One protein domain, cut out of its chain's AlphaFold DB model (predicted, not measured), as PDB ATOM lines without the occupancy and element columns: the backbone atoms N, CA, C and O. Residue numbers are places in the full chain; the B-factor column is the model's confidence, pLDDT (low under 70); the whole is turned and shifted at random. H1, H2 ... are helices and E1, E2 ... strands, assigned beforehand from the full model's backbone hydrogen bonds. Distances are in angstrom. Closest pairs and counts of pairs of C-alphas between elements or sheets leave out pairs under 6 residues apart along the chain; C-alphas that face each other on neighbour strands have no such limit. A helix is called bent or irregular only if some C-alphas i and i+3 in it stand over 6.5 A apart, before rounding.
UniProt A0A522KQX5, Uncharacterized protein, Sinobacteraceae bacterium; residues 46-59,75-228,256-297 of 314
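This is residues 46 to 59, 75 to 228 and 256 to 297 of the 314 residues of an uncharacterized protein of Sinobacteraceae bacterium (UniProt A0A522KQX5). A twisted sheet of five strands has the long helix H9, with H3 at its side, over one face, and no named helix covers the other face; H1 packs on H3. Beyond one end of the strands H5, H6, H7 and H8 gather in a cluster, with the small helices H2 and H4 between H5 and the pair H3 and H9, and H10 near H6. The printed part has 210 residues with ten named helices and six named strands, in the order H1 E1 H2 H3 E2 H4 H5 H6 H7 H8 H9 E3 E4 E5 E6 H10. The sheet is mixed, in the order E1, E2, E3, E5, E6, and the class is mixed, helices and strands. The whole is compact, with a radius of gyration of the C-alphas of 17.3 A and spans of 50 by 40 by 33 A.

Start with H1, residues 51 to 56: it touches H3, residues 92 to 106, at a steep tilt of 63 degrees, the closest C-alphas being those of Cys 54 and Cys 101, 5.1 A apart. Next come E1, residues 76 to 80, and its parallel neighbour E2, residues 117 to 121; look for N 78 and O 118, 2.8 A apart and within hydrogen-bond range. E1, H2 at residues 86 to 89, H3 and E2 make a strand-helix-strand unit, two parallel neighbour strands with helices between, and its crossover is right-handed. H4, residues 127 to 131, touches H2, with the C-alphas of Val 89 and Thr 129 closest at 5.6 A, and only grazes the sheet. H5, residues 133 to 142, is irregular, with C-alphas 135 and 138 7.5 A apart; it forms a helical hairpin with H6, residues 157 to 169, at a shallow tilt of 26 degrees, and their closest C-alphas, Arg 135 and Ala 169, are 5.0 A apart. H7, residues 171 to 180, touches H8, residues 189 to 193, with the C-alphas of Gln 173 and Ala 193 closest at 5.0 A. H9, residues 195 to 212, touches H3 at a shallow tilt of 32 degrees, the same way, with the C-alphas of Tyr 92 and Ala 201 closest at 5.2 A. H3 and H9 on one face of the sheet make two layers, helices over a sheet. H9 lies over E3, residues 216 to 223, and E5, residues 258 to 264, at a height over the sheet of 8.8 A, and runs along the strands, at 4 degrees to E3 on the local plane. E2 and E3 are parallel, with N 119 and O 216 2.8 A apart; they close a second strand-helix-strand unit, with H4 to H9 between them. E3 and E5 are antiparallel, with N 262 and O 219 2.8 A apart. E5 and E6, residues 280 to 285, form an antiparallel hairpin, with N 261 and O 284 2.8 A apart. E4, residues 226 to 228, pairs with no named strand. H10, residues 291 to 297, only grazes the sheet. In H1, H3, H6, H7 and H8 every O i to N i+4 pair is within hydrogen-bond range, against 4 of 6 in H5, 11 of 14 in H9, 2 of 3 in H10 and 0 of 1 in H4, where 2 of 2 O i to N i+3 pairs are; H2 is too short for an i+4 pair.

Find C-alpha 51 at (33.244, 15.439, -39.725), where H1 begins. H3 is 21.3 A long and H6 18.4 A. From C-alpha 195 at (47.475, -9.168, -24.255) H9 runs 23.9 A. E3 is 20.3 A long and E5 18.0 A. H10 ends at C-alpha 297, (57.397, -0.892, -16.330).

The two C-alphas farthest apart are those of Pro 113 and Pro 182, 51.6 A. Residues 60 to 74 are not printed, with 28.6 A between C-alphas 59 and 75, nor are 229 to 255, with 17.1 A between C-alphas 228 and 256. The links H5 to H6 and E5 to E6 are long. The mean pLDDT of the printed part is 91.3; residue 46 and residues 146 to 157 are under 70.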
ATOM      1  N   ALA A  46      30.632   3.014 -44.609       52.38
ATOM      2  CA  ALA A  46      30.091   2.538 -43.336       52.38
ATOM      3  C   ALA A  46      31.111   2.525 -42.177       52.38
ATOM      4  O   ALA A  46      30.702   2.451 -41.024       52.38
ATOM      5  N   LEU A  47      32.418   2.599 -42.465       72.56
ATOM      6  CA  LEU A  47      33.486   2.567 -41.455       72.56
ATOM      7  C   LEU A  47      34.178   3.921 -41.254       72.56
ATOM      8  O   LEU A  47      35.118   4.012 -40.463       72.56
ATOM      9  N   ARG A  48      33.751   4.969 -41.969       87.69
ATOM     10  CA  ARG A  48      34.389   6.288 -41.933       87.69
ATOM     11  C   ARG A  48      33.552   7.253 -41.092       87.69
ATOM     12  O   ARG A  48      32.392   7.481 -41.432       87.69
ATOM     13  N   PRO A  49      34.096   7.804 -39.994       93.44
ATOM     14  CA  PRO A  49      33.350   8.739 -39.166       93.44
ATOM     15  C   PRO A  49      33.103  10.054 -39.908       93.44
ATOM     16  O   PRO A  49      33.933  10.504 -40.698       93.44
ATOM     17  N   ASP A  50      31.960  10.684 -39.640       93.31
ATOM     18  CA  ASP A  50      31.657  11.993 -40.207       93.31
ATOM     19  C   ASP A  50      32.455  13.124 -39.528       93.31
ATOM     20  O   ASP A  50      33.020  12.991 -38.436       93.31
ATOM     21  N   ALA A  51      32.489  14.282 -40.193       93.62
ATOM     22  CA  ALA A  51      33.244  15.439 -39.725       93.62
ATOM     23  C   ALA A  51      32.751  15.980 -38.371       93.62
ATOM     24  O   ALA A  51      33.556  16.508 -37.604       93.62
ATOM     25  N   ALA A  52      31.455  15.859 -38.060       95.94
ATOM     26  CA  ALA A  52      30.896  16.338 -36.795       95.94
ATOM     27  C   ALA A  52      31.367  15.466 -35.622       95.94
ATOM     28  O   ALA A  52      31.801  15.983 -34.591       95.94
ATOM     29  N   THR A  53      31.366  14.150 -35.823       95.56
ATOM     30  CA  THR A  53      31.895  13.153 -34.893       95.56
ATOM     31  C   THR A  53      33.376  13.406 -34.623       95.56
ATOM     32  O   THR A  53      33.793  13.472 -33.467       95.56
ATOM     33  N   CYS A  54      34.175  13.638 -35.667       95.56
ATOM     34  CA  CYS A  54      35.602  13.909 -35.491       95.56
ATOM     35  C   CYS A  54      35.892  15.255 -34.831       95.56
ATOM     36  O   CYS A  54      36.738  15.320 -33.934       95.56
ATOM     37  N   ALA A  55      35.126  16.296 -35.169       95.00
ATOM     38  CA  ALA A  55      35.234  17.594 -34.518       95.00
ATOM     39  C   ALA A  55      34.981  17.509 -33.002       95.00
ATOM     40  O   ALA A  55      35.704  18.143 -32.232       95.00
ATOM     41  N   ALA A  56      34.023  16.684 -32.563       94.50
ATOM     42  CA  ALA A  56      33.722  16.476 -31.144       94.50
ATOM     43  C   ALA A  56      34.871  15.806 -30.362       94.50
ATOM     44  O   ALA A  56      34.992  15.991 -29.150       94.50
ATOM     45  N   LEU A  57      35.744  15.056 -31.043       93.50
ATOM     46  CA  LEU A  57      36.875  14.343 -30.439       93.50
ATOM     47  C   LEU A  57      38.195  15.124 -30.483       93.50
ATOM     48  O   LEU A  57      39.242  14.593 -30.080       93.50
ATOM     49  N   ARG A  58      38.194  16.365 -30.978       92.62
ATOM     50  CA  ARG A  58      39.402  17.197 -31.015       92.62
ATOM     51  C   ARG A  58      39.879  17.521 -29.589       92.62
ATOM     52  O   ARG A  58      39.066  17.795 -28.702       92.62
ATOM     53  N   PRO A  59      41.195  17.460 -29.321       87.56
ATOM     54  CA  PRO A  59      41.749  17.992 -28.085       87.56
ATOM     55  C   PRO A  59      41.681  19.526 -28.082       87.56
ATOM     56  O   PRO A  59      41.557  20.168 -29.128       87.56
ATOM     57  N   LEU A  75      56.423   8.748 -52.388       95.12
ATOM     58  CA  LEU A  75      55.774   8.417 -51.126       95.12
ATOM     59  C   LEU A  75      55.257   9.712 -50.489       95.12
ATOM     60  O   LEU A  75      55.955  10.728 -50.518       95.12
ATOM     61  N   ARG A  76      54.073   9.673 -49.873       94.19
ATOM     62  CA  ARG A  76      53.643  10.685 -48.896       94.19
ATOM     63  C   ARG A  76      53.852  10.150 -47.488       94.19
ATOM     64  O   ARG A  76      53.418   9.046 -47.190       94.19
ATOM     65  N   ALA A  77      54.482  10.936 -46.625       95.56
ATOM     66  CA  ALA A  77      54.651  10.592 -45.220       95.56
ATOM     67  C   ALA A  77      53.832  11.543 -44.342       95.56
ATOM     68  O   ALA A  77      53.844  12.756 -44.556       95.56
ATOM     69  N   PHE A  78      53.140  10.980 -43.359       95.31
ATOM     70  CA  PHE A  78      52.329  11.687 -42.376       95.31
ATOM     71  C   PHE A  78      52.846  11.343 -40.985       95.31
ATOM     72  O   PHE A  78      52.882  10.172 -40.621       95.31
ATOM     73  N   ALA A  79      53.234  12.348 -40.208       94.19
ATOM     74  CA  ALA A  79      53.612  12.176 -38.809       94.19
ATOM     75  C   ALA A  79      52.472  12.692 -37.925       94.19
ATOM     76  O   ALA A  79      52.198  13.891 -37.886       94.19
ATOM     77  N   ILE A  80      51.785  11.781 -37.243       92.50
ATOM     78  CA  ILE A  80      50.629  12.071 -36.402       92.50
ATOM     79  C   ILE A  80      51.068  12.078 -34.941       92.50
ATOM     80  O   ILE A  80      51.292  11.036 -34.325       92.50
ATOM     81  N   GLN A  81      51.143  13.274 -34.360       88.75
ATOM     82  CA  GLN A  81      51.420  13.445 -32.938       88.75
ATOM     83  C   GLN A  81      50.117  13.335 -32.136       88.75
ATOM     84  O   GLN A  81      49.494  14.329 -31.757       88.75
ATOM     85  N   TYR A  82      49.658  12.102 -31.924       88.19
ATOM     86  CA  TYR A  82      48.426  11.839 -31.191       88.19
ATOM     87  C   TYR A  82      48.590  12.178 -29.704       88.19
ATOM     88  O   TYR A  82      49.401  11.601 -28.982       88.19
ATOM     89  N   LYS A  83      47.758  13.108 -29.221       88.19
ATOM     90  CA  LYS A  83      47.600  13.337 -27.787       88.19
ATOM     91  C   LYS A  83      46.819  12.180 -27.172       88.19
ATOM     92  O   LYS A  83      45.603  12.083 -27.347       88.19
ATOM     93  N   GLN A  84      47.520  11.361 -26.407       87.38
ATOM     94  CA  GLN A  84      46.948  10.316 -25.576       87.38
ATOM     95  C   GLN A  84      46.020  10.933 -24.508       87.38
ATOM     96  O   GLN A  84      46.470  11.608 -23.585       87.38
ATOM     97  N   GLU A  85      44.704  10.743 -24.654       87.31
ATOM     98  CA  GLU A  85      43.706  11.113 -23.646       87.31
ATOM     99  C   GLU A  85      42.893   9.892 -23.206       87.31
ATOM    100  O   GLU A  85      42.294   9.196 -24.028       87.31
ATOM    101  N   ILE A  86      42.809   9.698 -21.890       86.94
ATOM    102  CA  ILE A  86      42.187   8.529 -21.258       86.94
ATOM    103  C   ILE A  86      40.691   8.359 -21.595       86.94
ATOM    104  O   ILE A  86      40.166   7.250 -21.577       86.94
ATOM    105  N   ARG A  87      40.002   9.449 -21.960       87.19
ATOM    106  CA  ARG A  87      38.594   9.427 -22.400       87.19
ATOM    107  C   ARG A  87      38.368   8.627 -23.687       87.19
ATOM    108  O   ARG A  87      37.268   8.158 -23.927       87.19
ATOM    109  N   HIS A  88      39.399   8.460 -24.520       91.88
ATOM    110  CA  HIS A  88      39.272   7.729 -25.787       91.88
ATOM    111  C   HIS A  88      39.410   6.217 -25.613       91.88
ATOM    112  O   HIS A  88      39.183   5.486 -26.563       91.88
ATOM    113  N   VAL A  89      39.769   5.733 -24.423       93.00
ATOM    114  CA  VAL A  89      39.915   4.300 -24.123       93.00
ATOM    115  C   VAL A  89      38.828   3.829 -23.159       93.00
ATOM    116  O   VAL A  89      39.054   2.981 -22.309       93.00
ATOM    117  N   GLU A  90      37.622   4.390 -23.243       94.88
ATOM    118  CA  GLU A  90      36.470   3.837 -22.522       94.88
ATOM    119  C   GLU A  90      36.045   2.481 -23.097       94.88
ATOM    120  O   GLU A  90      35.710   1.567 -22.345       94.88
ATOM    121  N   SER A  91      36.131   2.333 -24.419       95.88
ATOM    122  CA  SER A  91      35.824   1.111 -25.159       95.88
ATOM    123  C   SER A  91      36.776   0.937 -26.344       95.88
ATOM    124  O   SER A  91      37.431   1.890 -26.781       95.88
ATOM    125  N   TYR A  92      36.809  -0.273 -26.910       95.94
ATOM    126  CA  TYR A  92      37.544  -0.548 -28.148       95.94
ATOM    127  C   TYR A  92      37.082   0.344 -29.305       95.94
ATOM    128  O   TYR A  92      37.908   0.863 -30.058       95.94
ATOM    129  N   ASP A  93      35.773   0.573 -29.409       95.19
ATOM    130  CA  ASP A  93      35.199   1.422 -30.449       95.19
ATOM    131  C   ASP A  93      35.559   2.892 -30.252       95.19
ATOM    132  O   ASP A  93      35.842   3.571 -31.233       95.19
ATOM    133  N   GLY A  94      35.635   3.378 -29.007       95.31
ATOM    134  CA  GLY A  94      36.082   4.741 -28.712       95.31
ATOM    135  C   GLY A  94      37.510   4.998 -29.199       95.31
ATOM    136  O   GLY A  94      37.768   5.996 -29.880       95.31
ATOM    137  N   PHE A  95      38.425   4.060 -28.934       96.88
ATOM    138  CA  PHE A  95      39.817   4.196 -29.359       96.88
ATOM    139  C   PHE A  95      39.937   4.113 -30.882       96.88
ATOM    140  O   PHE A  95      40.550   4.982 -31.511       96.88
ATOM    141  N   ARG A  96      39.282   3.116 -31.493       97.38
ATOM    142  CA  ARG A  96      39.240   2.949 -32.950       97.38
ATOM    143  C   ARG A  96      38.652   4.182 -33.636       97.38
ATOM    144  O   ARG A  96      39.232   4.673 -34.603       97.38
ATOM    145  N   LEU A  97      37.545   4.717 -33.121       96.50
ATOM    146  CA  LEU A  97      36.911   5.934 -33.625       96.50
ATOM    147  C   LEU A  97      37.871   7.122 -33.557       96.50
ATOM    148  O   LEU A  97      38.020   7.848 -34.540       96.50
ATOM    149  N   LYS A  98      38.578   7.296 -32.432       96.50
ATOM    150  CA  LYS A  98      39.563   8.369 -32.293       96.50
ATOM    151  C   LYS A  98      40.679   8.255 -33.333       96.50
ATOM    152  O   LYS A  98      41.031   9.270 -33.937       96.50
ATOM    153  N   MET A  99      41.220   7.057 -33.559       97.38
ATOM    154  CA  MET A  99      42.283   6.855 -34.551       97.38
ATOM    155  C   MET A  99      41.786   7.085 -35.984       97.38
ATOM    156  O   MET A  99      42.473   7.741 -36.767       97.38
ATOM    157  N   ARG A 100      40.566   6.637 -36.313       97.25
ATOM    158  CA  ARG A 100      39.922   6.924 -37.607       97.25
ATOM    159  C   ARG A 100      39.718   8.416 -37.819       97.25
ATOM    160  O   ARG A 100      40.041   8.924 -38.883       97.25
ATOM    161  N   CYS A 101      39.284   9.151 -36.800       96.12
ATOM    162  CA  CYS A 101      39.148  10.598 -36.917       96.12
ATOM    163  C   CYS A 101      40.477  11.318 -37.170       96.12
ATOM    164  O   CYS A 101      40.503  12.292 -37.915       96.12
ATOM    165  N   LEU A 102      41.597  10.824 -36.631       95.62
ATOM    166  CA  LEU A 102      42.914  11.349 -37.007       95.62
ATOM    167  C   LEU A 102      43.218  11.096 -38.490       95.62
ATOM    168  O   LEU A 102      43.708  11.999 -39.159       95.62
ATOM    169  N   MET A 103      42.877   9.921 -39.023       96.12
ATOM    170  CA  MET A 103      43.018   9.637 -40.456       96.12
ATOM    171  C   MET A 103      42.152  10.565 -41.314       96.12
ATOM    172  O   MET A 103      42.663  11.183 -42.249       96.12
ATOM    173  N   GLU A 104      40.866  10.705 -40.978       94.75
ATOM    174  CA  GLU A 104      39.917  11.557 -41.707       94.75
ATOM    175  C   GLU A 104      40.342  13.023 -41.752       94.75
ATOM    176  O   GLU A 104      40.204  13.680 -42.781       94.75
ATOM    177  N   GLU A 105      40.863  13.546 -40.645       93.19
ATOM    178  CA  GLU A 105      41.173  14.969 -40.538       93.19
ATOM    179  C   GLU A 105      42.598  15.319 -40.983       93.19
ATOM    180  O   GLU A 105      42.824  16.430 -41.460       93.19
ATOM    181  N   GLN A 106      43.563  14.407 -40.810       92.25
ATOM    182  CA  GLN A 106      44.995  14.712 -40.961       92.25
ATOM    183  C   GLN A 106      45.648  14.025 -42.162       92.25
ATOM    184  O   GLN A 106      46.700  14.471 -42.616       92.25
ATOM    185  N   VAL A 107      45.063  12.939 -42.675       94.19
ATOM    186  CA  VAL A 107      45.684  12.117 -43.727       94.19
ATOM    187  C   VAL A 107      44.865  12.165 -45.006       94.19
ATOM    188  O   VAL A 107      45.364  12.575 -46.051       94.19
ATOM    189  N   VAL A 108      43.587  11.799 -44.918       93.69
ATOM    190  CA  VAL A 108      42.665  11.679 -46.055       93.69
ATOM    191  C   VAL A 108      42.636  12.912 -46.959       93.69
ATOM    192  O   VAL A 108      42.725  12.719 -48.173       93.69
ATOM    193  N   PRO A 109      42.566  14.159 -46.445       91.44
ATOM    194  CA  PRO A 109      42.505  15.350 -47.299       91.44
ATOM    195  C   PRO A 109      43.753  15.534 -48.171       91.44
ATOM    196  O   PRO A 109      43.771  16.343 -49.096       91.44
ATOM    197  N   HIS A 110      44.812  14.791 -47.861       90.44
ATOM    198  CA  HIS A 110      46.106  14.849 -48.508       90.44
ATOM    199  C   HIS A 110      46.472  13.526 -49.197       90.44
ATOM    200  O   HIS A 110      47.585  13.398 -49.702       90.44
ATOM    201  N   LEU A 111      45.590  12.533 -49.262       90.38
ATOM    202  CA  LEU A 111      45.866  11.346 -50.072       90.38
ATOM    203  C   LEU A 111      45.817  11.695 -51.565       90.38
ATOM    204  O   LEU A 111      45.081  12.583 -51.994       90.38
ATOM    205  N   GLN A 112      46.646  11.019 -52.361       89.06
ATOM    206  CA  GLN A 112      46.690  11.182 -53.814       89.06
ATOM    207  C   GLN A 112      46.561   9.811 -54.479       89.06
ATOM    208  O   GLN A 112      47.293   8.895 -54.098       89.06
ATOM    209  N   PRO A 113      45.672   9.651 -55.475       87.12
ATOM    210  CA  PRO A 113      45.582   8.411 -56.236       87.12
ATOM    211  C   PRO A 113      46.935   8.016 -56.846       87.12
ATOM    212  O   PRO A 113      47.630   8.857 -57.412       87.12
ATOM    213  N   GLY A 114      47.300   6.737 -56.729       87.56
ATOM    214  CA  GLY A 114      48.534   6.181 -57.298       87.56
ATOM    215  C   GLY A 114      49.831   6.549 -56.568       87.56
ATOM    216  O   GLY A 114      50.899   6.116 -57.000       87.56
ATOM    217  N   LEU A 115      49.765   7.314 -55.473       92.75
ATOM    218  CA  LEU A 115      50.925   7.662 -54.654       92.75
ATOM    219  C   LEU A 115      50.805   6.994 -53.273       92.75
ATOM    220  O   LEU A 115      49.915   7.375 -52.509       92.75
ATOM    221  N   PRO A 116      51.688   6.034 -52.922       95.69
ATOM    222  CA  PRO A 116      51.652   5.389 -51.616       95.69
ATOM    223  C   PRO A 116      51.750   6.401 -50.473       95.69
ATOM    224  O   PRO A 116      52.429   7.430 -50.584       95.69
ATOM    225  N   ALA A 117      51.123   6.069 -49.347       96.75
ATOM    226  CA  ALA A 117      51.175   6.859 -48.126       96.75
ATOM    227  C   ALA A 117      51.662   6.022 -46.939       96.75
ATOM    228  O   ALA A 117      51.250   4.877 -46.769       96.75
ATOM    229  N   LEU A 118      52.519   6.621 -46.116       98.19
ATOM    230  CA  LEU A 118      52.996   6.106 -44.838       98.19
ATOM    231  C   LEU A 118      52.505   7.028 -43.723       98.19
ATOM    232  O   LEU A 118      52.787   8.225 -43.744       98.19
ATOM    233  N   VAL A 119      51.803   6.475 -42.742       98.25
ATOM    234  CA  VAL A 119      51.301   7.194 -41.569       98.25
ATOM    235  C   VAL A 119      52.027   6.691 -40.333       98.25
ATOM    236  O   VAL A 119      52.003   5.501 -40.047       98.25
ATOM    237  N   VAL A 120      52.668   7.590 -39.596       98.12
ATOM    238  CA  VAL A 120      53.469   7.277 -38.410       98.12
ATOM    239  C   VAL A 120      52.827   7.921 -37.190       98.12
ATOM    240  O   VAL A 120      52.658   9.138 -37.152       98.12
ATOM    241  N   TYR A 121      52.475   7.110 -36.199       96.88
ATOM    242  CA  TYR A 121      51.979   7.546 -34.895       96.88
ATOM    243  C   TYR A 121      53.123   7.638 -33.876       96.88
ATOM    244  O   TYR A 121      54.210   7.102 -34.091       96.88
ATOM    245  N   ASN A 122      52.888   8.337 -32.764       91.81
ATOM    246  CA  ASN A 122      53.870   8.484 -31.690       91.81
ATOM    247  C   ASN A 122      54.191   7.163 -30.971       91.81
ATOM    248  O   ASN A 122      53.472   6.167 -31.086       91.81
ATOM    249  N   GLU A 123      55.264   7.206 -30.180       90.06
ATOM    250  CA  GLU A 123      55.606   6.157 -29.224       90.06
ATOM    251  C   GLU A 123      54.431   5.850 -28.284       90.06
ATOM    252  O   GLU A 123      53.709   6.764 -27.868       90.06
ATOM    253  N   ASP A 124      54.231   4.569 -27.973       92.00
ATOM    254  CA  ASP A 124      53.208   4.086 -27.047       92.00
ATOM    255  C   ASP A 124      51.773   4.470 -27.430       92.00
ATOM    256  O   ASP A 124      50.882   4.520 -26.581       92.00
ATOM    257  N   ALA A 125      51.495   4.721 -28.716       94.81
ATOM    258  CA  ALA A 125      50.153   5.053 -29.205       94.81
ATOM    259  C   ALA A 125      49.065   4.063 -28.729       94.81
ATOM    260  O   ALA A 125      47.912   4.464 -28.553       94.81
ATOM    261  N   GLY A 126      49.432   2.798 -28.489       95.50
ATOM    262  CA  GLY A 126      48.561   1.767 -27.925       95.50
ATOM    263  C   GLY A 126      48.490   1.677 -26.400       95.50
ATOM    264  O   GLY A 126      47.559   1.051 -25.899       95.50
ATOM    265  N   LEU A 127      49.402   2.293 -25.642       93.62
ATOM    266  CA  LEU A 127      49.613   1.965 -24.226       93.62
ATOM    267  C   LEU A 127      48.359   2.165 -23.370       93.62
ATOM    268  O   LEU A 127      47.974   1.285 -22.605       93.62
ATOM    269  N   MET A 128      47.669   3.297 -23.532       93.19
ATOM    270  CA  MET A 128      46.455   3.588 -22.760       93.19
ATOM    271  C   MET A 128      45.324   2.582 -23.002       93.19
ATOM    272  O   MET A 128      44.413   2.499 -22.182       93.19
ATOM    273  N   THR A 129      45.351   1.818 -24.098       96.62
ATOM    274  CA  THR A 129      44.286   0.854 -24.394       96.62
ATOM    275  C   THR A 129      44.190  -0.267 -23.362       96.62
ATOM    276  O   THR A 129      43.122  -0.864 -23.239       96.62
ATOM    277  N   ILE A 130      45.225  -0.476 -22.536       96.06
ATOM    278  CA  ILE A 130      45.160  -1.335 -21.342       96.06
ATOM    279  C   ILE A 130      44.012  -0.953 -20.403       96.06
ATOM    280  O   ILE A 130      43.441  -1.801 -19.715       96.06
ATOM    281  N   ALA A 131      43.652   0.330 -20.399       95.69
ATOM    282  CA  ALA A 131      42.559   0.879 -19.628       95.69
ATOM    283  C   ALA A 131      41.224   0.856 -20.391       95.69
ATOM    284  O   ALA A 131      40.351   1.643 -20.046       95.69
ATOM    285  N   SER A 132      41.039  -0.016 -21.389       95.62
ATOM    286  CA  SER A 132      39.739  -0.216 -22.047       95.62
ATOM    287  C   SER A 132      38.735  -0.925 -21.137       95.62
ATOM    288  O   SER A 132      39.107  -1.726 -20.277       95.62
ATOM    289  N   GLY A 133      37.451  -0.611 -21.317       95.94
ATOM    290  CA  GLY A 133      36.356  -1.361 -20.711       95.94
ATOM    291  C   GLY A 133      36.270  -1.256 -19.187       95.94
ATOM    292  O   GLY A 133      36.755  -0.298 -18.569       95.94
ATOM    293  N   SER A 134      35.633  -2.240 -18.565       96.19
ATOM    294  CA  SER A 134      35.426  -2.342 -17.124       96.19
ATOM    295  C   SER A 134      36.740  -2.523 -16.370       96.19
ATOM    296  O   SER A 134      36.917  -1.913 -15.314       96.19
ATOM    297  N   ARG A 135      37.710  -3.250 -16.943       95.44
ATOM    298  CA  ARG A 135      39.040  -3.438 -16.336       95.44
ATOM    299  C   ARG A 135      39.803  -2.122 -16.162       95.44
ATOM    300  O   ARG A 135      40.511  -1.940 -15.178       95.44
ATOM    301  N   GLY A 136      39.627  -1.171 -17.078       95.19
ATOM    302  CA  GLY A 136      40.251   0.147 -16.979       95.19
ATOM    303  C   GLY A 136      39.481   1.192 -16.174       95.19
ATOM    304  O   GLY A 136      40.025   2.267 -15.921       95.19
ATOM    305  N   ALA A 137      38.236   0.925 -15.766       94.62
ATOM    306  CA  ALA A 137      37.327   1.952 -15.247       94.62
ATOM    307  C   ALA A 137      37.894   2.724 -14.042       94.62
ATOM    308  O   ALA A 137      37.812   3.952 -13.998       94.62
ATOM    309  N   LEU A 138      38.532   2.023 -13.097       91.75
ATOM    310  CA  LEU A 138      39.142   2.653 -11.922       91.75
ATOM    311  C   LEU A 138      40.348   3.527 -12.281       91.75
ATOM    312  O   LEU A 138      40.514   4.595 -11.699       91.75
ATOM    313  N   VAL A 139      41.159   3.126 -13.266       91.12
ATOM    314  CA  VAL A 139      42.266   3.960 -13.757       91.12
ATOM    315  C   VAL A 139      41.745   5.213 -14.439       91.12
ATOM    316  O   VAL A 139      42.257   6.304 -14.187       91.12
ATOM    317  N   ARG A 140      40.690   5.094 -15.253       90.75
ATOM    318  CA  ARG A 140      40.072   6.265 -15.886       90.75
ATOM    319  C   ARG A 140      39.504   7.227 -14.845       90.75
ATOM    320  O   ARG A 140      39.703   8.431 -14.983       90.75
ATOM    321  N   ALA A 141      38.882   6.713 -13.781       89.19
ATOM    322  CA  ALA A 141      38.418   7.521 -12.653       89.19
ATOM    323  C   ALA A 141      39.583   8.188 -11.897       89.19
ATOM    324  O   ALA A 141      39.525   9.386 -11.626       89.19
ATOM    325  N   GLN A 142      40.670   7.456 -11.621       85.38
ATOM    326  CA  GLN A 142      41.883   8.005 -11.000       85.38
ATOM    327  C   GLN A 142      42.463   9.160 -11.830       85.38
ATOM    328  O   GLN A 142      42.857  10.184 -11.273       85.38
ATOM    329  N   ALA A 143      42.466   9.029 -13.159       81.56
ATOM    330  CA  ALA A 143      42.961  10.046 -14.084       81.56
ATOM    331  C   ALA A 143      42.114  11.338 -14.121       81.56
ATOM    332  O   ALA A 143      42.540  12.313 -14.731       81.56
ATOM    333  N   GLN A 144      40.944  11.370 -13.470       79.12
ATOM    334  CA  GLN A 144      40.140  12.588 -13.274       79.12
ATOM    335  C   GLN A 144      40.389  13.267 -11.916       79.12
ATOM    336  O   GLN A 144      39.751  14.266 -11.590       79.12
ATOM    337  N   THR A 145      41.294  12.727 -11.095       70.88
ATOM    338  CA  THR A 145      41.639  13.289  -9.781       70.88
ATOM    339  C   THR A 145      42.908  14.148  -9.864       70.88
ATOM    340  O   THR A 145      43.663  14.021 -10.824       70.88
ATOM    341  N   PRO A 146      43.232  14.963  -8.842       57.94
ATOM    342  CA  PRO A 146      44.519  15.666  -8.760       57.94
ATOM    343  C   PRO A 146      45.765  14.755  -8.759       57.94
ATOM    344  O   PRO A 146      46.880  15.257  -8.858       57.94
ATOM    345  N   LEU A 147      45.597  13.426  -8.653       57.12
ATOM    346  CA  LEU A 147      46.661  12.430  -8.853       57.12
ATOM    347  C   LEU A 147      46.964  12.170 -10.343       57.12
ATOM    348  O   LEU A 147      47.879  11.407 -10.658       57.12
ATOM    349  N   ALA A 148      46.210  12.787 -11.260       56.16
ATOM    350  CA  ALA A 148      46.539  12.890 -12.675       56.16
ATOM    351  C   ALA A 148      47.783  13.775 -12.820       56.16
ATOM    352  O   ALA A 148      47.706  15.000 -12.826       56.16
ATOM    353  N   ALA A 149      48.950  13.145 -12.816       49.28
ATOM    354  CA  ALA A 149      50.242  13.812 -12.751       49.28
ATOM    355  C   ALA A 149      50.412  14.957 -13.776       49.28
ATOM    356  O   ALA A 149      50.217  14.733 -14.972       49.28
ATOM    357  N   PRO A 150      50.884  16.146 -13.356       45.78
ATOM    358  CA  PRO A 150      51.715  17.001 -14.194       45.78
ATOM    359  C   PRO A 150      53.129  16.398 -14.305       45.78
ATOM    360  O   PRO A 150      53.653  15.853 -13.334       45.78
ATOM    361  N   LEU A 151      53.735  16.499 -15.490       41.81
ATOM    362  CA  LEU A 151      55.084  16.016 -15.818       41.81
ATOM    363  C   LEU A 151      56.168  16.644 -14.920       41.81
ATOM    364  O   LEU A 151      56.233  17.866 -14.794       41.81
ATOM    365  N   GLY A 152      57.050  15.805 -14.370       36.06
ATOM    366  CA  GLY A 152      58.292  16.218 -13.715       36.06
ATOM    367  C   GLY A 152      58.991  15.057 -13.001       36.06
ATOM    368  O   GLY A 152      58.644  14.775 -11.862       36.06
ATOM    369  N   ASP A 153      59.920  14.399 -13.707       38.03
ATOM    370  CA  ASP A 153      61.102  13.570 -13.348       38.03
ATOM    371  C   ASP A 153      61.157  12.677 -12.087       38.03
ATOM    372  O   ASP A 153      62.149  11.987 -11.862       38.03
ATOM    373  N   ALA A 154      60.102  12.579 -11.291       44.12
ATOM    374  CA  ALA A 154      59.910  11.524 -10.311       44.12
ATOM    375  C   ALA A 154      58.717  10.698 -10.777       44.12
ATOM    376  O   ALA A 154      57.658  11.266 -11.047       44.12
ATOM    377  N   VAL A 155      58.900   9.377 -10.897       53.50
ATOM    378  CA  VAL A 155      57.864   8.408 -11.294       53.50
ATOM    379  C   VAL A 155      56.544   8.819 -10.648       53.50
ATOM    380  O   VAL A 155      56.420   8.709  -9.424       53.50
ATOM    381  N   PRO A 156      55.576   9.357 -11.410       61.94
ATOM    382  CA  PRO A 156      54.427   9.957 -10.779       61.94
ATOM    383  C   PRO A 156      53.696   8.854 -10.031       61.94
ATOM    384  O   PRO A 156      53.385   7.820 -10.623       61.94
ATOM    385  N   LEU A 157      53.402   9.063  -8.745       62.56
ATOM    386  CA  LEU A 157      52.611   8.131  -7.931       62.56
ATOM    387  C   LEU A 157      51.337   7.666  -8.662       62.56
ATOM    388  O   LEU A 157      50.875   6.549  -8.448       62.56
ATOM    389  N   GLY A 158      50.812   8.491  -9.577       70.19
ATOM    390  CA  GLY A 158      49.719   8.147 -10.481       70.19
ATOM    391  C   GLY A 158      49.986   6.946 -11.400       70.19
ATOM    392  O   GLY A 158      49.082   6.131 -11.560       70.19
ATOM    393  N   ILE A 159      51.190   6.780 -11.966       76.94
ATOM    394  CA  ILE A 159      51.532   5.624 -12.821       76.94
ATOM    395  C   ILE A 159      51.581   4.349 -11.981       76.94
ATOM    396  O   ILE A 159      50.945   3.361 -12.334       76.94
ATOM    397  N   VAL A 160      52.262   4.381 -10.833       80.81
ATOM    398  CA  VAL A 160      52.335   3.224  -9.924       80.81
ATOM    399  C   VAL A 160      50.943   2.845  -9.409       80.81
ATOM    400  O   VAL A 160      50.580   1.669  -9.422       80.81
ATOM    401  N   GLY A 161      50.131   3.834  -9.024       82.75
ATOM    402  CA  GLY A 161      48.736   3.625  -8.631       82.75
ATOM    403  C   GLY A 161      47.894   3.015  -9.753       82.75
ATOM    404  O   GLY A 161      47.193   2.030  -9.525       82.75
ATOM    405  N   ALA A 162      48.031   3.522 -10.983       87.56
ATOM    406  CA  ALA A 162      47.320   2.994 -12.143       87.56
ATOM    407  C   ALA A 162      47.722   1.544 -12.449       87.56
ATOM    408  O   ALA A 162      46.849   0.703 -12.652       87.56
ATOM    409  N   LEU A 163      49.019   1.224 -12.415       90.44
ATOM    410  CA  LEU A 163      49.507  -0.148 -12.576       90.44
ATOM    411  C   LEU A 163      48.958  -1.064 -11.477       90.44
ATOM    412  O   LEU A 163      48.551  -2.184 -11.772       90.44
ATOM    413  N   GLY A 164      48.891  -0.602 -10.226       90.94
ATOM    414  CA  GLY A 164      48.282  -1.351  -9.124       90.94
ATOM    415  C   GLY A 164      46.800  -1.660  -9.362       90.94
ATOM    416  O   GLY A 164      46.379  -2.809  -9.234       90.94
ATOM    417  N   LEU A 165      46.016  -0.660  -9.776       93.94
ATOM    418  CA  LEU A 165      44.599  -0.835 -10.109       93.94
ATOM    419  C   LEU A 165      44.396  -1.800 -11.285       93.94
ATOM    420  O   LEU A 165      43.521  -2.662 -11.222       93.94
ATOM    421  N   LEU A 166      45.221  -1.697 -12.331       95.88
ATOM    422  CA  LEU A 166      45.155  -2.612 -13.470       95.88
ATOM    423  C   LEU A 166      45.550  -4.033 -13.057       95.88
ATOM    424  O   LEU A 166      44.886  -4.981 -13.455       95.88
ATOM    425  N   ASN A 167      46.565  -4.210 -12.210       95.88
ATOM    426  CA  ASN A 167      46.940  -5.534 -11.705       95.88
ATOM    427  C   ASN A 167      45.777  -6.230 -10.988       95.88
ATOM    428  O   ASN A 167      45.571  -7.427 -11.171       95.88
ATOM    429  N   LEU A 168      44.993  -5.481 -10.210       96.06
ATOM    430  CA  LEU A 168      43.789  -6.008  -9.567       96.06
ATOM    431  C   LEU A 168      42.695  -6.341 -10.592       96.06
ATOM    432  O   LEU A 168      42.068  -7.394 -10.500       96.06
ATOM    433  N   ALA A 169      42.483  -5.477 -11.585       97.25
ATOM    434  CA  ALA A 169      41.464  -5.672 -12.616       97.25
ATOM    435  C   ALA A 169      41.766  -6.840 -13.578       97.25
ATOM    436  O   ALA A 169      40.845  -7.490 -14.073       97.25
ATOM    437  N   TYR A 170      43.048  -7.116 -13.822       98.25
ATOM    438  CA  TYR A 170      43.539  -8.219 -14.652       98.25
ATOM    439  C   TYR A 170      44.011  -9.425 -13.820       98.25
ATOM    440  O   TYR A 170      44.690 -10.307 -14.347       98.25
ATOM    441  N   LEU A 171      43.676  -9.494 -12.524       97.38
ATOM    442  CA  LEU A 171      44.234 -10.495 -11.608       97.38
ATOM    443  C   LEU A 171      44.104 -11.949 -12.107       97.38
ATOM    444  O   LEU A 171      45.098 -12.671 -12.027       97.38
ATOM    445  N   PRO A 172      42.963 -12.410 -12.668       97.50
ATOM    446  CA  PRO A 172      42.880 -13.771 -13.200       97.50
ATOM    447  C   PRO A 172      43.911 -14.048 -14.304       97.50
ATOM    448  O   PRO A 172      44.536 -15.107 -14.312       97.50
ATOM    449  N   GLN A 173      44.135 -13.086 -15.204       98.38
ATOM    450  CA  GLN A 173      45.103 -13.203 -16.296       98.38
ATOM    451  C   GLN A 173      46.542 -13.090 -15.779       98.38
ATOM    452  O   GLN A 173      47.413 -13.827 -16.236       98.38
ATOM    453  N   VAL A 174      46.791 -12.225 -14.788       98.31
ATOM    454  CA  VAL A 174      48.085 -12.135 -14.094       98.31
ATOM    455  C   VAL A 174      48.453 -13.490 -13.486       98.31
ATOM    456  O   VAL A 174      49.535 -14.003 -13.762       98.31
ATOM    457  N   LEU A 175      47.551 -14.110 -12.719       97.56
ATOM    458  CA  LEU A 175      47.797 -15.416 -12.098       97.56
ATOM    459  C   LEU A 175      48.006 -16.516 -13.147       97.56
ATOM    460  O   LEU A 175      48.921 -17.328 -13.017       97.56
ATOM    461  N   ALA A 176      47.203 -16.516 -14.213       97.94
ATOM    462  CA  ALA A 176      47.357 -17.457 -15.317       97.94
ATOM    463  C   ALA A 176      48.744 -17.370 -15.965       97.94
ATOM    464  O   ALA A 176      49.400 -18.393 -16.178       97.94
ATOM    465  N   TYR A 177      49.223 -16.156 -16.242       98.44
ATOM    466  CA  TYR A 177      50.538 -15.968 -16.843       98.44
ATOM    467  C   TYR A 177      51.693 -16.174 -15.867       98.44
ATOM    468  O   TYR A 177      52.741 -16.635 -16.302       98.44
ATOM    469  N   GLN A 178      51.520 -15.940 -14.566       97.00
ATOM    470  CA  GLN A 178      52.527 -16.321 -13.568       97.00
ATOM    471  C   GLN A 178      52.734 -17.841 -13.512       97.00
ATOM    472  O   GLN A 178      53.860 -18.301 -13.325       97.00
ATOM    473  N   ILE A 179      51.669 -18.626 -13.713       97.38
ATOM    474  CA  ILE A 179      51.757 -20.090 -13.819       97.38
ATOM    475  C   ILE A 179      52.396 -20.496 -15.152       97.38
ATOM    476  O   ILE A 179      53.282 -21.348 -15.174       97.38
ATOM    477  N   ARG A 180      51.954 -19.893 -16.266       97.69
ATOM    478  CA  ARG A 180      52.446 -20.220 -17.615       97.69
ATOM    479  C   ARG A 180      53.904 -19.814 -17.828       97.69
ATOM    480  O   ARG A 180      54.634 -20.509 -18.531       97.69
ATOM    481  N   PHE A 181      54.321 -18.709 -17.220       97.88
ATOM    482  CA  PHE A 181      55.654 -18.133 -17.331       97.88
ATOM    483  C   PHE A 181      56.214 -17.783 -15.939       97.88
ATOM    484  O   PHE A 181      56.225 -16.611 -15.533       97.88
ATOM    485  N   PRO A 182      56.685 -18.794 -15.185       96.12
ATOM    486  CA  PRO A 182      57.281 -18.576 -13.874       96.12
ATOM    487  C   PRO A 182      58.460 -17.599 -13.943       96.12
ATOM    488  O   PRO A 182      59.291 -17.682 -14.844       96.12
ATOM    489  N   GLY A 183      58.544 -16.681 -12.977       92.94
ATOM    490  CA  GLY A 183      59.618 -15.680 -12.916       92.94
ATOM    491  C   GLY A 183      59.373 -14.410 -13.738       92.94
ATOM    492  O   GLY A 183      60.278 -13.588 -13.846       92.94
ATOM    493  N   THR A 184      58.169 -14.220 -14.289       94.69
ATOM    494  CA  THR A 184      57.767 -12.941 -14.898       94.69
ATOM    495  C   THR A 184      57.944 -11.792 -13.897       94.69
ATOM    496  O   THR A 184      57.465 -11.880 -12.765       94.69
ATOM    497  N   ASP A 185      58.606 -10.710 -14.318       94.38
ATOM    498  CA  ASP A 185      58.776  -9.510 -13.492       94.38
ATOM    499  C   ASP A 185      57.398  -8.920 -13.110       94.38
ATOM    500  O   ASP A 185      56.594  -8.613 -14.000       94.38
ATOM    501  N   PRO A 186      57.101  -8.731 -11.807       92.38
ATOM    502  CA  PRO A 186      55.819  -8.195 -11.355       92.38
ATOM    503  C   PRO A 186      55.459  -6.820 -11.932       92.38
ATOM    504  O   PRO A 186      54.281  -6.473 -11.985       92.38
ATOM    505  N   ARG A 187      56.443  -6.028 -12.374       91.75
ATOM    506  CA  ARG A 187      56.222  -4.692 -12.949       91.75
ATOM    507  C   ARG A 187      55.539  -4.752 -14.317       91.75
ATOM    508  O   ARG A 187      54.619  -3.974 -14.565       91.75
ATOM    509  N   LYS A 188      55.900  -5.730 -15.158       94.56
ATOM    510  CA  LYS A 188      55.331  -5.908 -16.512       94.56
ATOM    511  C   LYS A 188      54.134  -6.851 -16.569       94.56
ATOM    512  O   LYS A 188      53.488  -6.956 -17.611       94.56
ATOM    513  N   GLN A 189      53.806  -7.543 -15.476       96.31
ATOM    514  CA  GLN A 189      52.797  -8.611 -15.493       96.31
ATOM    515  C   GLN A 189      51.422  -8.138 -15.982       96.31
ATOM    516  O   GLN A 189      50.707  -8.896 -16.628       96.31
ATOM    517  N   VAL A 190      51.061  -6.881 -15.719       96.94
ATOM    518  CA  VAL A 190      49.784  -6.327 -16.170       96.94
ATOM    519  C   VAL A 190      49.765  -6.044 -17.669       96.94
ATOM    520  O   VAL A 190      48.737  -6.229 -18.311       96.94
ATOM    521  N   LEU A 191      50.912  -5.672 -18.245       97.62
ATOM    522  CA  LEU A 191      51.070  -5.503 -19.689       97.62
ATOM    523  C   LEU A 191      50.942  -6.859 -20.397       97.62
ATOM    524  O   LEU A 191      50.256  -6.972 -21.408       97.62
ATOM    525  N   LEU A 192      51.522  -7.909 -19.807       98.25
ATOM    526  CA  LEU A 192      51.352  -9.286 -20.269       98.25
ATOM    527  C   LEU A 192      49.893  -9.756 -20.133       98.25
ATOM    528  O   LEU A 192      49.312 -10.304 -21.072       98.25
ATOM    529  N   ALA A 193      49.264  -9.496 -18.987       98.38
ATOM    530  CA  ALA A 193      47.876  -9.853 -18.712       98.38
ATOM    531  C   ALA A 193      46.874  -9.170 -19.658       98.38
ATOM    532  O   ALA A 193      45.843  -9.755 -19.989       98.38
ATOM    533  N   ALA A 194      47.206  -7.973 -20.145       98.38
ATOM    534  CA  ALA A 194      46.403  -7.199 -21.082       98.38
ATOM    535  C   ALA A 194      46.568  -7.604 -22.558       98.38
ATOM    536  O   ALA A 194      46.074  -6.897 -23.434       98.38
ATOM    537  N   THR A 195      47.219  -8.732 -22.866       98.69
ATOM    538  CA  THR A 195      47.475  -9.168 -24.255       98.69
ATOM    539  C   THR A 195      46.214  -9.213 -25.131       98.69
ATOM    540  O   THR A 195      46.242  -8.688 -26.243       98.69
ATOM    541  N   ASP A 196      45.096  -9.769 -24.642       98.62
ATOM    542  CA  ASP A 196      43.830  -9.800 -25.403       98.62
ATOM    543  C   ASP A 196      43.308  -8.384 -25.687       98.62
ATOM    544  O   ASP A 196      42.936  -8.060 -26.818       98.62
ATOM    545  N   THR A 197      43.368  -7.514 -24.680       98.50
ATOM    546  CA  THR A 197      42.964  -6.110 -24.775       98.50
ATOM    547  C   THR A 197      43.829  -5.345 -25.776       98.50
ATOM    548  O   THR A 197      43.286  -4.667 -26.648       98.50
ATOM    549  N   PHE A 198      45.155  -5.495 -25.727       98.69
ATOM    550  CA  PHE A 198      46.065  -4.856 -26.679       98.69
ATOM    551  C   PHE A 198      45.862  -5.360 -28.106       98.69
ATOM    552  O   PHE A 198      45.764  -4.554 -29.032       98.69
ATOM    553  N   ALA A 199      45.715  -6.668 -28.309       98.50
ATOM    554  CA  ALA A 199      45.478  -7.213 -29.640       98.50
ATOM    555  C   ALA A 199      44.192  -6.647 -30.273       98.50
ATOM    556  O   ALA A 199      44.182  -6.306 -31.458       98.50
ATOM    557  N   ARG A 200      43.112  -6.495 -29.493       98.12
ATOM    558  CA  ARG A 200      41.825  -5.946 -29.966       98.12
ATOM    559  C   ARG A 200      41.841  -4.439 -30.162       98.12
ATOM    560  O   ARG A 200      41.327  -3.947 -31.166       98.12
ATOM    561  N   ALA A 201      42.375  -3.710 -29.191       97.69
ATOM    562  CA  ALA A 201      42.319  -2.258 -29.182       97.69
ATOM    563  C   ALA A 201      43.382  -1.646 -30.086       97.69
ATOM    564  O   ALA A 201      43.085  -0.739 -30.855       97.69
ATOM    565  N   PHE A 202      44.614  -2.143 -30.000       98.56
ATOM    566  CA  PHE A 202      45.766  -1.596 -30.699       98.56
ATOM    567  C   PHE A 202      45.991  -2.323 -32.027       98.56
ATOM    568  O   PHE A 202      45.741  -1.738 -33.082       98.56
ATOM    569  N   SER A 203      46.391  -3.598 -31.995       98.62
ATOM    570  CA  SER A 203      46.872  -4.299 -33.195       98.62
ATOM    571  C   SER A 203      45.802  -4.370 -34.287       98.62
ATOM    572  O   SER A 203      46.069  -4.040 -35.439       98.62
ATOM    573  N   GLN A 204      44.562  -4.726 -33.932       98.25
ATOM    574  CA  GLN A 204      43.451  -4.722 -34.889       98.25
ATOM    575  C   GLN A 204      43.108  -3.322 -35.394       98.25
ATOM    576  O   GLN A 204      42.857  -3.177 -36.580       98.25
ATOM    577  N   THR A 205      43.119  -2.290 -34.545       98.19
ATOM    578  CA  THR A 205      42.819  -0.925 -35.002       98.19
ATOM    579  C   THR A 205      43.803  -0.486 -36.075       98.19
ATOM    580  O   THR A 205      43.370  -0.084 -37.147       98.19
ATOM    581  N   PHE A 206      45.110  -0.589 -35.834       98.56
ATOM    582  CA  PHE A 206      46.095  -0.118 -36.811       98.56
ATOM    583  C   PHE A 206      46.179  -1.019 -38.052       98.56
ATOM    584  O   PHE A 206      46.334  -0.503 -39.160       98.56
ATOM    585  N   SER A 207      45.960  -2.328 -37.895       98.44
ATOM    586  CA  SER A 207      45.763  -3.254 -39.016       98.44
ATOM    587  C   SER A 207      44.566  -2.853 -39.890       98.44
ATOM    588  O   SER A 207      44.705  -2.757 -41.111       98.44
ATOM    589  N   ASP A 208      43.410  -2.560 -39.284       97.69
ATOM    590  CA  ASP A 208      42.201  -2.120 -39.986       97.69
ATOM    591  C   ASP A 208      42.419  -0.769 -40.677       97.69
ATOM    592  O   ASP A 208      42.032  -0.609 -41.828       97.69
ATOM    593  N   LEU A 209      43.080   0.193 -40.020       97.75
ATOM    594  CA  LEU A 209      43.377   1.496 -40.625       97.75
ATOM    595  C   LEU A 209      44.238   1.360 -41.883       97.75
ATOM    596  O   LEU A 209      43.955   2.011 -42.885       97.75
ATOM    597  N   ALA A 210      45.270   0.516 -41.850       98.06
ATOM    598  CA  ALA A 210      46.124   0.305 -43.011       98.06
ATOM    599  C   ALA A 210      45.315  -0.210 -44.218       98.06
ATOM    600  O   ALA A 210      45.445   0.321 -45.322       98.06
ATOM    601  N   ARG A 211      44.410  -1.171 -43.991       96.12
ATOM    602  CA  ARG A 211      43.555  -1.763 -45.038       96.12
ATOM    603  C   ARG A 211      42.474  -0.809 -45.524       96.12
ATOM    604  O   ARG A 211      42.362  -0.557 -46.720       96.12
ATOM    605  N   ASP A 212      41.708  -0.239 -44.600       95.06
ATOM    606  CA  ASP A 212      40.545   0.589 -44.920       95.06
ATOM    607  C   ASP A 212      40.936   1.889 -45.630       95.06
ATOM    608  O   ASP A 212      40.185   2.391 -46.468       95.06
ATOM    609  N   TYR A 213      42.113   2.434 -45.310       94.75
ATOM    610  CA  TYR A 213      42.637   3.648 -45.937       94.75
ATOM    611  C   TYR A 213      43.675   3.368 -47.030       94.75
ATOM    612  O   TYR A 213      44.186   4.319 -47.614       94.75
ATOM    613  N   GLY A 214      44.000   2.106 -47.330       94.88
ATOM    614  CA  GLY A 214      44.983   1.761 -48.362       94.88
ATOM    615  C   GLY A 214      46.358   2.406 -48.135       94.88
ATOM    616  O   GLY A 214      46.985   2.878 -49.085       94.88
ATOM    617  N   VAL A 215      46.813   2.474 -46.880       97.62
ATOM    618  CA  VAL A 215      48.079   3.113 -46.481       97.62
ATOM    619  C   VAL A 215      48.963   2.157 -45.685       97.62
ATOM    620  O   VAL A 215      48.494   1.178 -45.115       97.62
ATOM    621  N   TYR A 216      50.249   2.480 -45.587       98.62
ATOM    622  CA  TYR A 216      51.125   1.894 -44.579       98.62
ATOM    623  C   TYR A 216      50.964   2.628 -43.253       98.62
ATOM    624  O   TYR A 216      50.874   3.859 -43.233       98.62
ATOM    625  N   VAL A 217      50.973   1.892 -42.146       98.75
ATOM    626  CA  VAL A 217      50.791   2.457 -40.806       98.75
ATOM    627  C   VAL A 217      51.891   1.978 -39.874       98.75
ATOM    628  O   VAL A 217      52.108   0.778 -39.747       98.75
ATOM    629  N   VAL A 218      52.552   2.918 -39.202       98.69
ATOM    630  CA  VAL A 218      53.518   2.671 -38.131       98.69
ATOM    631  C   VAL A 218      52.928   3.148 -36.816       98.69
ATOM    632  O   VAL A 218      52.559   4.316 -36.688       98.69
ATOM    633  N   ALA A 219      52.862   2.262 -35.832       98.25
ATOM    634  CA  ALA A 219      52.483   2.598 -34.464       98.25
ATOM    635  C   ALA A 219      53.228   1.688 -33.484       98.25
ATOM    636  O   ALA A 219      53.780   0.662 -33.881       98.25
ATOM    637  N   SER A 220      53.245   2.051 -32.205       97.44
ATOM    638  CA  SER A 220      53.954   1.282 -31.178       97.44
ATOM    639  C   SER A 220      53.123   1.052 -29.921       97.44
ATOM    640  O   SER A 220      52.168   1.789 -29.636       97.44
ATOM    641  N   ASN A 221      53.476  -0.015 -29.209       97.50
ATOM    642  CA  ASN A 221      52.856  -0.423 -27.956       97.50
ATOM    643  C   ASN A 221      53.809  -1.297 -27.121       97.50
ATOM    644  O   ASN A 221      54.678  -1.975 -27.672       97.50
ATOM    645  N   ASN A 222      53.565  -1.354 -25.811       97.12
ATOM    646  CA  ASN A 222      54.238  -2.268 -24.888       97.12
ATOM    647  C   ASN A 222      53.491  -3.601 -24.845       97.12
ATOM    648  O   ASN A 222      52.455  -3.715 -24.187       97.12
ATOM    649  N   GLN A 223      53.970  -4.598 -25.589       95.56
ATOM    650  CA  GLN A 223      53.163  -5.775 -25.905       95.56
ATOM    651  C   GLN A 223      53.993  -7.055 -25.995       95.56
ATOM    652  O   GLN A 223      55.093  -7.070 -26.545       95.56
ATOM    653  N   ALA A 224      53.430  -8.145 -25.471       97.81
ATOM    654  CA  ALA A 224      53.972  -9.485 -25.652       97.81
ATOM    655  C   ALA A 224      53.620 -10.056 -27.035       97.81
ATOM    656  O   ALA A 224      52.554  -9.736 -27.576       97.81
ATOM    657  N   PRO A 225      54.446 -10.954 -27.603       96.94
ATOM    658  CA  PRO A 225      54.027 -11.741 -28.755       96.94
ATOM    659  C   PRO A 225      52.822 -12.613 -28.379       96.94
ATOM    660  O   PRO A 225      52.729 -13.115 -27.255       96.94
ATOM    661  N   TYR A 226      51.895 -12.805 -29.316       98.38
ATOM    662  CA  TYR A 226      50.637 -13.495 -29.048       98.38
ATOM    663  C   TYR A 226      50.166 -14.352 -30.222       98.38
ATOM    664  O   TYR A 226      50.601 -14.193 -31.359       98.38
ATOM    665  N   THR A 227      49.241 -15.263 -29.932       98.00
ATOM    666  CA  THR A 227      48.495 -16.041 -30.928       98.00
ATOM    667  C   THR A 227      46.997 -15.901 -30.685       98.00
ATOM    668  O   THR A 227      46.574 -15.586 -29.573       98.00
ATOM    669  N   ALA A 228      46.185 -16.152 -31.710       98.25
ATOM    670  CA  ALA A 228      44.755 -16.369 -31.528       98.25
ATOM    671  C   ALA A 228      44.517 -17.782 -30.968       98.25
ATOM    672  O   ALA A 228      45.167 -18.738 -31.394       98.25
ATOM    673  N   HIS A 256      57.972 -12.172 -22.540       97.12
ATOM    674  CA  HIS A 256      58.706 -11.050 -23.110       97.12
ATOM    675  C   HIS A 256      57.730  -9.928 -23.457       97.12
ATOM    676  O   HIS A 256      56.860 -10.125 -24.300       97.12
ATOM    677  N   VAL A 257      57.851  -8.779 -22.799       97.94
ATOM    678  CA  VAL A 257      57.076  -7.565 -23.066       97.94
ATOM    679  C   VAL A 257      58.070  -6.462 -23.389       97.94
ATOM    680  O   VAL A 257      58.711  -5.918 -22.491       97.94
ATOM    681  N   ALA A 258      58.170  -6.114 -24.665       96.88
ATOM    682  CA  ALA A 258      59.008  -5.020 -25.136       96.88
ATOM    683  C   ALA A 258      58.150  -3.819 -25.547       96.88
ATOM    684  O   ALA A 258      56.953  -3.958 -25.812       96.88
ATOM    685  N   ASN A 259      58.782  -2.649 -25.646       96.62
ATOM    686  CA  ASN A 259      58.251  -1.557 -26.454       96.62
ATOM    687  C   ASN A 259      58.501  -1.906 -27.922       96.62
ATOM    688  O   ASN A 259      59.654  -2.011 -28.358       96.62
ATOM    689  N   VAL A 260      57.423  -2.148 -28.661       96.50
ATOM    690  CA  VAL A 260      57.482  -2.655 -30.028       96.50
ATOM    691  C   VAL A 260      56.882  -1.640 -30.982       96.50
ATOM    692  O   VAL A 260      55.736  -1.219 -30.830       96.50
ATOM    693  N   THR A 261      57.644  -1.297 -32.015       96.25
ATOM    694  CA  THR A 261      57.144  -0.608 -33.202       96.25
ATOM    695  C   THR A 261      56.671  -1.637 -34.218       96.25
ATOM    696  O   THR A 261      57.391  -2.579 -34.542       96.25
ATOM    697  N   PHE A 262      55.479  -1.428 -34.761       98.00
ATOM    698  CA  PHE A 262      54.839  -2.277 -35.755       98.00
ATOM    699  C   PHE A 262      54.619  -1.485 -37.043       98.00
ATOM    700  O   PHE A 262      54.286  -0.301 -36.990       98.00
ATOM    701  N   LEU A 263      54.772  -2.147 -38.189       98.56
ATOM    702  CA  LEU A 263      54.436  -1.619 -39.509       98.56
ATOM    703  C   LEU A 263      53.402  -2.534 -40.163       98.56
ATOM    704  O   LEU A 263      53.703  -3.691 -40.451       98.56
ATOM    705  N   TRP A 264      52.220  -1.998 -40.447       98.75
ATOM    706  CA  TRP A 264      51.179  -2.670 -41.222       98.75
ATOM    707  C   TRP A 264      51.124  -2.136 -42.649       98.75
ATOM    708  O   TRP A 264      51.338  -0.945 -42.888       98.75
ATOM    709  N   GLY A 265      50.828  -3.028 -43.590       97.88
ATOM    710  CA  GLY A 265      50.566  -2.708 -44.989       97.88
ATOM    711  C   GLY A 265      49.073  -2.676 -45.323       97.88
ATOM    712  O   GLY A 265      48.244  -3.104 -44.524       97.88
ATOM    713  N   PRO A 266      48.707  -2.205 -46.520       96.69
ATOM    714  CA  PRO A 266      47.310  -2.126 -46.946       96.69
ATOM    715  C   PRO A 266      46.682  -3.480 -47.308       96.69
ATOM    716  O   PRO A 266      45.467  -3.564 -47.462       96.69
ATOM    717  N   GLU A 267      47.485  -4.535 -47.453       96.00
ATOM    718  CA  GLU A 267      47.050  -5.846 -47.938       96.00
ATOM    719  C   GLU A 267      47.318  -6.937 -46.901       96.00
ATOM    720  O   GLU A 267      48.351  -6.931 -46.229       96.00
ATOM    721  N   ASP A 268      46.396  -7.896 -46.790       96.56
ATOM    722  CA  ASP A 268      46.612  -9.104 -45.996       96.56
ATOM    723  C   ASP A 268      47.679  -9.981 -46.680       96.56
ATOM    724  O   ASP A 268      47.510 -10.416 -47.817       96.56
ATOM    725  N   LEU A 269      48.765 -10.275 -45.964       95.44
ATOM    726  CA  LEU A 269      49.884 -11.113 -46.420       95.44
ATOM    727  C   LEU A 269      49.963 -12.450 -45.675       95.44
ATOM    728  O   LEU A 269      50.567 -13.413 -46.148       95.44
ATOM    729  N   HIS A 270      49.347 -12.509 -44.497       95.38
ATOM    730  CA  HIS A 270      49.386 -13.633 -43.576       95.38
ATOM    731  C   HIS A 270      47.949 -14.006 -43.178       95.38
ATOM    732  O   HIS A 270      47.510 -13.685 -42.074       95.38
ATOM    733  N   PRO A 271      47.171 -14.663 -44.061       91.44
ATOM    734  CA  PRO A 271      45.741 -14.906 -43.832       91.44
ATOM    735  C   PRO A 271      45.444 -15.727 -42.566       91.44
ATOM    736  O   PRO A 271      44.392 -15.520 -41.952       91.44
ATOM    737  N   GLU A 272      46.388 -16.586 -42.169       94.00
ATOM    738  CA  GLU A 272      46.338 -17.448 -40.978       94.00
ATOM    739  C   GLU A 272      46.836 -16.764 -39.693       94.00
ATOM    740  O   GLU A 272      46.713 -17.326 -38.604       94.00
ATOM    741  N   ALA A 273      47.416 -15.563 -39.784       95.94
ATOM    742  CA  ALA A 273      47.861 -14.826 -38.608       95.94
ATOM    743  C   ALA A 273      46.660 -14.292 -37.796       95.94
ATOM    744  O   ALA A 273      45.552 -14.138 -38.334       95.94
ATOM    745  N   PRO A 274      46.861 -13.955 -36.504       96.75
ATOM    746  CA  PRO A 274      45.850 -13.260 -35.714       96.75
ATOM    747  C   PRO A 274      45.321 -12.020 -36.440       96.75
ATOM    748  O   PRO A 274      46.057 -11.373 -37.181       96.75
ATOM    749  N   ARG A 275      44.057 -11.641 -36.203       95.25
ATOM    750  CA  ARG A 275      43.381 -10.571 -36.965       95.25
ATOM    751  C   ARG A 275      44.201  -9.281 -37.097       95.25
ATOM    752  O   ARG A 275      44.259  -8.734 -38.188       95.25
ATOM    753  N   GLY A 276      44.832  -8.829 -36.013       96.50
ATOM    754  CA  GLY A 276      45.673  -7.626 -36.000       96.50
ATOM    755  C   GLY A 276      47.078  -7.793 -36.593       96.50
ATOM    756  O   GLY A 276      47.835  -6.833 -36.594       96.50
ATOM    757  N   GLU A 277      47.449  -8.984 -37.068       97.81
ATOM    758  CA  GLU A 277      48.754  -9.277 -37.682       97.81
ATOM    759  C   GLU A 277      48.652  -9.759 -39.144       97.81
ATOM    760  O   GLU A 277      49.677 -10.011 -39.773       97.81
ATOM    761  N   LYS A 278      47.448  -9.853 -39.727       97.81
ATOM    762  CA  LYS A 278      47.253 -10.376 -41.097       97.81
ATOM    763  C   LYS A 278      47.999  -9.598 -42.179       97.81
ATOM    764  O   LYS A 278      48.429 -10.178 -43.169       97.81
ATOM    765  N   ASN A 279      48.159  -8.300 -41.982       98.25
ATOM    766  CA  ASN A 279      48.861  -7.367 -42.859       98.25
ATOM    767  C   ASN A 279      50.103  -6.762 -42.183       98.25
ATOM    768  O   ASN A 279      50.554  -5.683 -42.564       98.25
ATOM    769  N   LEU A 280      50.628  -7.406 -41.134       97.94
ATOM    770  CA  LEU A 280      51.834  -6.941 -40.458       97.94
ATOM    771  C   LEU A 280      53.060  -7.240 -41.328       97.94
ATOM    772  O   LEU A 280      53.312  -8.386 -41.681       97.94
ATOM    773  N   LEU A 281      53.829  -6.203 -41.646       97.31
ATOM    774  CA  LEU A 281      55.038  -6.281 -42.467       97.31
ATOM    775  C   LEU A 281      56.299  -6.398 -41.621       97.31
ATOM    776  O   LEU A 281      57.263  -7.045 -42.020       97.31
ATOM    777  N   PHE A 282      56.318  -5.709 -40.480       94.50
ATOM    778  CA  PHE A 282      57.522  -5.590 -39.677       94.50
ATOM    779  C   PHE A 282      57.205  -5.303 -38.214       94.50
ATOM    780  O   PHE A 282      56.219  -4.635 -37.895       94.50
ATOM    781  N   ARG A 283      58.079  -5.792 -37.332       93.56
ATOM    782  CA  ARG A 283      58.091  -5.491 -35.901       93.56
ATOM    783  C   ARG A 283      59.529  -5.210 -35.466       93.56
ATOM    784  O   ARG A 283      60.438  -5.916 -35.898       93.56
ATOM    785  N   ASN A 284      59.738  -4.203 -34.630       92.25
ATOM    786  CA  ASN A 284      61.047  -3.888 -34.064       92.25
ATOM    787  C   ASN A 284      60.923  -3.522 -32.593       92.25
ATOM    788  O   ASN A 284      60.074  -2.718 -32.219       92.25
ATOM    789  N   GLU A 285      61.773  -4.129 -31.776       94.19
ATOM    790  CA  GLU A 285      61.766  -3.974 -30.328       94.19
ATOM    791  C   GLU A 285      62.827  -2.958 -29.917       94.19
ATOM    792  O   GLU A 285      63.976  -3.017 -30.362       94.19
ATOM    793  N   LYS A 286      62.439  -2.017 -29.058       91.50
ATOM    794  CA  LYS A 286      63.318  -0.949 -28.594       91.50
ATOM    795  C   LYS A 286      64.478  -1.526 -27.780       91.50
ATOM    796  O   LYS A 286      64.271  -2.272 -26.827       91.50
ATOM    797  N   VAL A 287      65.707  -1.163 -28.154       87.56
ATOM    798  CA  VAL A 287      66.929  -1.613 -27.468       87.56
ATOM    799  C   VAL A 287      67.324  -0.645 -26.350       87.56
ATOM    800  O   VAL A 287      67.357  -1.074 -25.195       87.56
ATOM    801  N   PRO A 288      67.590   0.654 -26.612       88.19
ATOM    802  CA  PRO A 288      67.787   1.592 -25.520       88.19
ATOM    803  C   PRO A 288      66.427   1.934 -24.913       88.19
ATOM    804  O   PRO A 288      65.699   2.792 -25.410       88.19
ATOM    805  N   LEU A 289      66.080   1.232 -23.841       88.88
ATOM    806  CA  LEU A 289      64.932   1.560 -23.013       88.88
ATOM    807  C   LEU A 289      65.244   2.787 -22.145       88.88
ATOM    808  O   LEU A 289      66.364   2.971 -21.668       88.88
ATOM    809  N   THR A 290      64.237   3.626 -21.942       87.75
ATOM    810  CA  THR A 290      64.268   4.748 -21.002       87.75
ATOM    811  C   THR A 290      64.200   4.254 -19.555       87.75
ATOM    812  O   THR A 290      63.781   3.126 -19.277       87.75
ATOM    813  N   ASP A 291      64.544   5.122 -18.602       87.88
ATOM    814  CA  ASP A 291      64.480   4.786 -17.176       87.88
ATOM    815  C   ASP A 291      63.071   4.384 -16.726       87.88
ATOM    816  O   ASP A 291      62.923   3.477 -15.910       87.88
ATOM    817  N   ILE A 292      62.020   5.005 -17.269       85.75
ATOM    818  CA  ILE A 292      60.643   4.621 -16.936       85.75
ATOM    819  C   ILE A 292      60.312   3.211 -17.447       85.75
ATOM    820  O   ILE A 292      59.717   2.415 -16.717       85.75
ATOM    821  N   GLU A 293      60.758   2.860 -18.653       88.81
ATOM    822  CA  GLU A 293      60.552   1.533 -19.241       88.81
ATOM    823  C   GLU A 293      61.294   0.446 -18.451       88.81
ATOM    824  O   GLU A 293      60.726  -0.609 -18.177       88.81
ATOM    825  N   LEU A 294      62.520   0.720 -17.997       88.88
ATOM    826  CA  LEU A 294      63.328  -0.228 -17.222       88.88
ATOM    827  C   LEU A 294      62.908  -0.330 -15.754       88.88
ATOM    828  O   LEU A 294      62.805  -1.426 -15.200       88.88
ATOM    829  N   GLN A 295      62.719   0.809 -15.090       87.62
ATOM    830  CA  GLN A 295      62.594   0.863 -13.633       87.62
ATOM    831  C   GLN A 295      61.141   0.773 -13.168       87.62
ATOM    832  O   GLN A 295      60.878   0.157 -12.131       87.62
ATOM    833  N   VAL A 296      60.195   1.320 -13.937       86.06
ATOM    834  CA  VAL A 296      58.772   1.362 -13.562       86.06
ATOM    835  C   VAL A 296      57.985   0.253 -14.236       86.06
ATOM    836  O   VAL A 296      57.248  -0.457 -13.556       86.06
ATOM    837  N   LEU A 297      58.142   0.098 -15.552       90.25
ATOM    838  CA  LEU A 297      57.397  -0.892 -16.330       90.25
ATOM    839  C   LEU A 297      58.082  -2.263 -16.344       90.25
ATOM    840  O   LEU A 297      57.397  -3.276 -16.438       90.25
TER     841      LEU A 297